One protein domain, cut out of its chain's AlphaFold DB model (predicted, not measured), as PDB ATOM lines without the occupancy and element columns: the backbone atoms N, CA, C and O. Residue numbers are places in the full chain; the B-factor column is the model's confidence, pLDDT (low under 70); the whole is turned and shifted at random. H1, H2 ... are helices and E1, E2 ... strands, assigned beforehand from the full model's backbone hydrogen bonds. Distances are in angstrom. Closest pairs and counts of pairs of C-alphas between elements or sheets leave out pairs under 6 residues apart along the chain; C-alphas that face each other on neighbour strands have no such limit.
ATOM      1  N   ILE A   6     -14.572  40.403 -22.018       85.94
ATOM      2  CA  ILE A   6     -14.954  41.810 -22.086       85.94
ATOM      3  C   ILE A   6     -14.804  42.413 -20.693       85.94
ATOM      4  O   ILE A   6     -15.456  41.992 -19.736       85.94
ATOM      5  N   LYS A   7     -13.957  43.438 -20.574       86.50
ATOM      6  CA  LYS A   7     -13.827  44.218 -19.342       86.50
ATOM      7  C   LYS A   7     -14.998  45.196 -19.221       86.50
ATOM      8  O   LYS A   7     -15.140  46.106 -20.034       86.50
ATOM      9  N   LYS A   8     -15.787  45.066 -18.154       88.00
ATOM     10  CA  LYS A   8     -16.866  45.982 -17.759       88.00
ATOM     11  C   LYS A   8     -16.543  46.603 -16.399       88.00
ATOM     12  O   LYS A   8     -16.917  46.098 -15.341       88.00
ATOM     13  N   GLY A   9     -15.797  47.708 -16.416       88.19
ATOM     14  CA  GLY A   9     -15.363  48.391 -15.194       88.19
ATOM     15  C   GLY A   9     -14.401  47.534 -14.363       88.19
ATOM     16  O   GLY A   9     -13.245  47.367 -14.753       88.19
ATOM     17  N   LYS A  10     -14.879  47.021 -13.220       89.12
ATOM     18  CA  LYS A  10     -14.123  46.143 -12.301       89.12
ATOM     19  C   LYS A  10     -14.360  44.646 -12.540       89.12
ATOM     20  O   LYS A  10     -13.754  43.830 -11.859       89.12
ATOM     21  N   ILE A  11     -15.246  44.295 -13.469       88.00
ATOM     22  CA  ILE A  11     -15.614  42.911 -13.783       88.00
ATOM     23  C   ILE A  11     -15.046  42.560 -15.160       88.00
ATOM     24  O   ILE A  11     -15.056  43.396 -16.065       88.00
ATOM     25  N   ILE A  12     -14.556  41.332 -15.327       87.38
ATOM     26  CA  ILE A  12     -14.194  40.766 -16.631       87.38
ATOM     27  C   ILE A  12     -15.156  39.614 -16.897       87.38
ATOM     28  O   ILE A  12     -15.161  38.628 -16.166       87.38
ATOM     29  N   GLU A  13     -15.982  39.753 -17.928       88.00
ATOM     30  CA  GLU A  13     -16.840  38.672 -18.404       88.00
ATOM     31  C   GLU A  13     -16.058  37.833 -19.413       88.00
ATOM     32  O   GLU A  13     -15.627  38.348 -20.445       88.00
ATOM     33  N   LEU A  14     -15.853  36.552 -19.116       88.81
ATOM     34  CA  LEU A  14     -15.209  35.618 -20.038       88.81
ATOM     35  C   LEU A  14     -16.213  35.177 -21.110       88.81
ATOM     36  O   LEU A  14     -17.376  34.924 -20.807       88.81
ATOM     37  N   LEU A  15     -15.763  35.087 -22.362       88.38
ATOM     38  CA  LEU A  15     -16.602  34.663 -23.492       88.38
ATOM     39  C   LEU A  15     -16.682  33.139 -23.636       88.38
ATOM     40  O   LEU A  15     -17.475  32.631 -24.423       88.38
ATOM     41  N   GLU A  16     -15.859  32.415 -22.884       87.50
ATOM     42  CA  GLU A  16     -15.772  30.961 -22.893       87.50
ATOM     43  C   GLU A  16     -15.754  30.454 -21.449       87.50
ATOM     44  O   GLU A  16     -15.212  31.106 -20.551       87.50
ATOM     45  N   ALA A  17     -16.365  29.289 -21.222       85.56
ATOM     46  CA  ALA A  17     -16.368  28.657 -19.913       85.56
ATOM     47  C   ALA A  17     -14.977  28.099 -19.604       85.56
ATOM     48  O   ALA A  17     -14.417  27.321 -20.376       85.56
ATOM     49  N   VAL A  18     -14.444  28.476 -18.446       84.62
ATOM     50  CA  VAL A  18     -13.167  27.979 -17.947       84.62
ATOM     51  C   VAL A  18     -13.414  27.253 -16.641       84.62
ATOM     52  O   VAL A  18     -13.982  27.823 -15.712       84.62
ATOM     53  N   TYR A  19     -12.974  26.002 -16.576       85.31
ATOM     54  CA  TYR A  19     -12.952  25.245 -15.335       85.31
ATOM     55  C   TYR A  19     -11.637  25.508 -14.613       85.31
ATOM     56  O   TYR A  19     -10.568  25.192 -15.132       85.31
ATOM     57  N   PHE A  20     -11.736  26.077 -13.417       82.94
ATOM     58  CA  PHE A  20     -10.625  26.192 -12.483       82.94
ATOM     59  C   PHE A  20     -10.829  25.145 -11.382       82.94
ATOM     60  O   PHE A  20     -11.948  25.056 -10.868       82.94
ATOM     61  N   PRO A  21      -9.819  24.325 -11.050       85.75
ATOM     62  CA  PRO A  21      -9.917  23.382  -9.941       85.75
ATOM     63  C   PRO A  21     -10.173  24.110  -8.617       85.75
ATOM     64  O   PRO A  21      -9.667  25.212  -8.396       85.75
ATOM     65  N   ASP A  22     -10.941  23.484  -7.726       86.81
ATOM     66  CA  ASP A  22     -11.162  24.026  -6.386       86.81
ATOM     67  C   ASP A  22      -9.826  24.134  -5.627       86.81
ATOM     68  O   ASP A  22      -8.996  23.225  -5.672       86.81
ATOM     69  N   ASN A  23      -9.650  25.235  -4.889       86.88
ATOM     70  CA  ASN A  23      -8.463  25.563  -4.083       86.88
ATOM     71  C   ASN A  23      -7.151  25.820  -4.859       86.88
ATOM     72  O   ASN A  23      -6.075  25.693  -4.274       86.88
ATOM     73  N   GLU A  24      -7.213  26.225  -6.129       83.56
ATOM     74  CA  GLU A  24      -6.039  26.715  -6.867       83.56
ATOM     75  C   GLU A  24      -6.003  28.246  -6.991       83.56
ATOM     76  O   GLU A  24      -7.023  28.907  -7.199       83.56
ATOM     77  N   ASP A  25      -4.796  28.813  -6.913       81.81
ATOM     78  CA  ASP A  25      -4.558  30.231  -7.178       81.81
ATOM     79  C   ASP A  25      -4.548  30.498  -8.690       81.81
ATOM     80  O   ASP A  25      -3.737  29.951  -9.441       81.81
ATOM     81  N   VAL A  26      -5.424  31.397  -9.147       79.25
ATOM     82  CA  VAL A  26      -5.537  31.773 -10.562       79.25
ATOM     83  C   VAL A  26      -4.932  33.157 -10.791       79.25
ATOM     84  O   VAL A  26      -5.456  34.169 -10.325       79.25
ATOM     85  N   LEU A  27      -3.848  33.219 -11.567       80.75
ATOM     86  CA  LEU A  27      -3.257  34.475 -12.032       80.75
ATOM     87  C   LEU A  27      -3.890  34.895 -13.366       80.75
ATOM     88  O   LEU A  27      -3.793  34.177 -14.362       80.75
ATOM     89  N   VAL A  28      -4.505  36.078 -13.398       77.94
ATOM     90  CA  VAL A  28      -5.107  36.648 -14.613       77.94
ATOM     91  C   VAL A  28      -4.240  37.795 -15.124       77.94
ATOM     92  O   VAL A  28      -4.100  38.822 -14.465       77.94
ATOM     93  N   GLU A  29      -3.682  37.631 -16.322       80.00
ATOM     94  CA  GLU A  29      -2.939  38.673 -17.031       80.00
ATOM     95  C   GLU A  29      -3.816  39.252 -18.148       80.00
ATOM     96  O   GLU A  29      -4.229  38.535 -19.063       80.00
ATOM     97  N   ILE A  30      -4.100  40.555 -18.092       77.81
ATOM     98  CA  ILE A  30      -4.760  41.253 -19.199       77.81
ATOM     99  C   ILE A  30      -3.675  41.647 -20.190       77.81
ATOM    100  O   ILE A  30      -2.912  42.580 -19.947       77.81
ATOM    101  N   ARG A  31      -3.617  40.939 -21.314       75.06
ATOM    102  CA  ARG A  31      -2.761  41.327 -22.432       75.06
ATOM    103  C   ARG A  31      -3.538  42.254 -23.344       75.06
ATOM    104  O   ARG A  31      -4.567  41.864 -23.895       75.06
ATOM    105  N   GLU A  32      -3.042  43.473 -23.492       70.25
ATOM    106  CA  GLU A  32      -3.510  44.370 -24.535       70.25
ATOM    107  C   GLU A  32      -3.033  43.799 -25.870       70.25
ATOM    108  O   GLU A  32      -1.838  43.692 -26.143       70.25
ATOM    109  N   VAL A  33      -3.980  43.306 -26.658       69.75
ATOM    110  CA  VAL A  33      -3.705  42.892 -28.029       69.75
ATOM    111  C   VAL A  33      -3.866  44.145 -28.866       69.75
ATOM    112  O   VAL A  33      -4.890  44.813 -28.718       69.75
ATOM    113  N   ASN A  34      -2.883  44.458 -29.716       68.94
ATOM    114  CA  ASN A  34      -3.008  45.572 -30.656       68.94
ATOM    115  C   ASN A  34      -4.370  45.476 -31.336       68.94
ATOM    116  O   ASN A  34      -4.704  44.438 -31.924       68.94
ATOM    117  N   ASP A  35      -5.174  46.527 -31.192       74.25
ATOM    118  CA  ASP A  35      -6.469  46.542 -31.838       74.25
ATOM    119  C   ASP A  35      -6.272  46.484 -33.359       74.25
ATOM    120  O   ASP A  35      -5.205  46.786 -33.907       74.25
ATOM    121  N   PHE A  36      -7.308  46.015 -34.053       75.25
ATOM    122  CA  PHE A  36      -7.250  45.863 -35.503       75.25
ATOM    123  C   PHE A  36      -6.821  47.167 -36.193       75.25
ATOM    124  O   PHE A  36      -6.073  47.135 -37.167       75.25
ATOM    125  N   TRP A  37      -7.254  48.313 -35.664       79.88
ATOM    126  CA  TRP A  37      -6.972  49.626 -36.232       79.88
ATOM    127  C   TRP A  37      -5.510  50.042 -36.075       79.88
ATOM    128  O   TRP A  37      -4.935  50.558 -37.029       79.88
ATOM    129  N   SER A  38      -4.891  49.748 -34.936       82.75
ATOM    130  CA  SER A  38      -3.473  49.980 -34.661       82.75
ATOM    131  C   SER A  38      -2.613  49.063 -35.520       82.75
ATOM    132  O   SER A  38      -1.686  49.526 -36.172       82.75
ATOM    133  N   ALA A  39      -2.975  47.780 -35.626       81.94
ATOM    134  CA  ALA A  39      -2.286  46.843 -36.513       81.94
ATOM    135  C   ALA A  39      -2.384  47.262 -37.993       81.94
ATOM    136  O   ALA A  39      -1.416  47.160 -38.748       81.94
ATOM    137  N   TRP A  40      -3.546  47.767 -38.411       78.25
ATOM    138  CA  TRP A  40      -3.760  48.296 -39.756       78.25
ATOM    139  C   TRP A  40      -2.969  49.583 -40.015       78.25
ATOM    140  O   TRP A  40      -2.407  49.770 -41.095       78.25
ATOM    141  N   GLN A  41      -2.902  50.470 -39.027       83.31
ATOM    142  CA  GLN A  41      -2.131  51.701 -39.118       83.31
ATOM    143  C   GLN A  41      -0.627  51.413 -39.189       83.31
ATOM    144  O   GLN A  41       0.048  51.972 -40.053       83.31
ATOM    145  N   ASP A  42      -0.126  50.486 -38.374       85.44
ATOM    146  CA  ASP A  42       1.255  50.001 -38.433       85.44
ATOM    147  C   ASP A  42       1.587  49.408 -39.807       85.44
ATOM    148  O   ASP A  42       2.645  49.682 -40.372       85.44
ATOM    149  N   PHE A  43       0.678  48.612 -40.379       83.88
ATOM    150  CA  PHE A  43       0.845  48.069 -41.727       83.88
ATOM    151  C   PHE A  43       0.970  49.184 -42.771       83.88
ATOM    152  O   PHE A  43       1.917  49.183 -43.555       83.88
ATOM    153  N   ARG A  44       0.071  50.175 -42.738       80.62
ATOM    154  CA  ARG A  44       0.108  51.334 -43.645       80.62
ATOM    155  C   ARG A  44       1.384  52.163 -43.525       80.62
ATOM    156  O   ARG A  44       1.787  52.769 -44.505       80.62
ATOM    157  N   GLN A  45       1.994  52.219 -42.342       84.50
ATOM    158  CA  GLN A  45       3.264  52.924 -42.141       84.50
ATOM    159  C   GLN A  45       4.470  52.132 -42.656       84.50
ATOM    160  O   GLN A  45       5.466  52.726 -43.055       84.50
ATOM    161  N   ARG A  46       4.406  50.797 -42.614       85.31
ATOM    162  CA  ARG A  46       5.497  49.915 -43.060       85.31
ATOM    163  C   ARG A  46       5.486  49.666 -44.559       85.31
ATOM    164  O   ARG A  46       6.541  49.412 -45.133       85.31
ATOM    165  N   VAL A  47       4.307  49.666 -45.169       80.25
ATOM    166  CA  VAL A  47       4.154  49.451 -46.604       80.25
ATOM    167  C   VAL A  47       4.214  50.792 -47.311       80.25
ATOM    168  O   VAL A  47       3.426  51.690 -47.022       80.25
ATOM    169  N   ASP A  48       5.127  50.909 -48.270       76.88
ATOM    170  CA  ASP A  48       5.165  52.053 -49.167       76.88
ATOM    171  C   ASP A  48       4.017  51.963 -50.181       76.88
ATOM    172  O   ASP A  48       4.168  51.488 -51.305       76.88
ATOM    173  N   LEU A  49       2.843  52.430 -49.762       72.31
ATOM    174  CA  LEU A  49       1.663  52.516 -50.617       72.31
ATOM    175  C   LEU A  49       1.820  53.558 -51.735       72.31
ATOM    176  O   LEU A  49       1.014  53.552 -52.658       72.31
ATOM    177  N   THR A  50       2.827  54.438 -51.673       71.31
ATOM    178  CA  THR A  50       3.102  55.414 -52.742       71.31
ATOM    179  C   THR A  50       3.876  54.813 -53.911       71.31
ATOM    180  O   THR A  50       3.897  55.405 -54.985       71.31
ATOM    181  N   SER A  51       4.451  53.623 -53.725       72.31
ATOM    182  CA  SER A  51       5.020  52.815 -54.808       72.31
ATOM    183  C   SER A  51       3.974  52.046 -55.626       72.31
ATOM    184  O   SER A  51       4.325  51.480 -56.656       72.31
ATOM    185  N   LEU A  52       2.712  52.014 -55.176       75.31
ATOM    186  CA  LEU A  52       1.609  51.405 -55.916       75.31
ATOM    187  C   LEU A  52       1.129  52.403 -56.980       75.31
ATOM    188  O   LEU A  52       0.582  53.452 -56.643       75.31
TER     189      LEU A  52
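What this domain is: This is residues 6 to 52 of the 71 residues of an uncharacterized protein of Microcystis aeruginosa Ma_QC_C_20070823_S13 (UniProt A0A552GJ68). This is an extended rod with little regular structure: a small hairpin of E1 and E2, a long loop that swings out and folds back in residues 16 to 29, and the lone helix H1 towards the other end. The printed part has 47 residues, in the order E1, E2, H1; the sheet E1 - E2 is antiparallel, and the class is mixed, with only 18 residues in named elements. The radius of gyration of the C-alphas is 18.5 A, and the spans are 59 by 20 by 16 A.

Where its parts are: Find C-alpha 6 at (-14.954, 41.810, -22.086), where E1, residues 6 to 8, begins. E2 is residues 11 to 14. H1, residues 36 to 46, runs 15.4 A to C-alpha 46 at (5.497, 49.915, -43.060).

How they stand to each other: In the hairpin, E1 and E2 are antiparallel at 159 degrees; look for N 6 and O 13, 2.8 A apart, within hydrogen-bond range. In H1 every O i to N i+4 pair is within range. E1 and H1 are apart.

The domain as a whole: The farthest C-alphas, of Asn 23 and Ser 51, are 59.1 A apart. The printed part has no cut. The link E2 to H1, 21 residues, is long; residues 33 to 34 have pLDDT under 70.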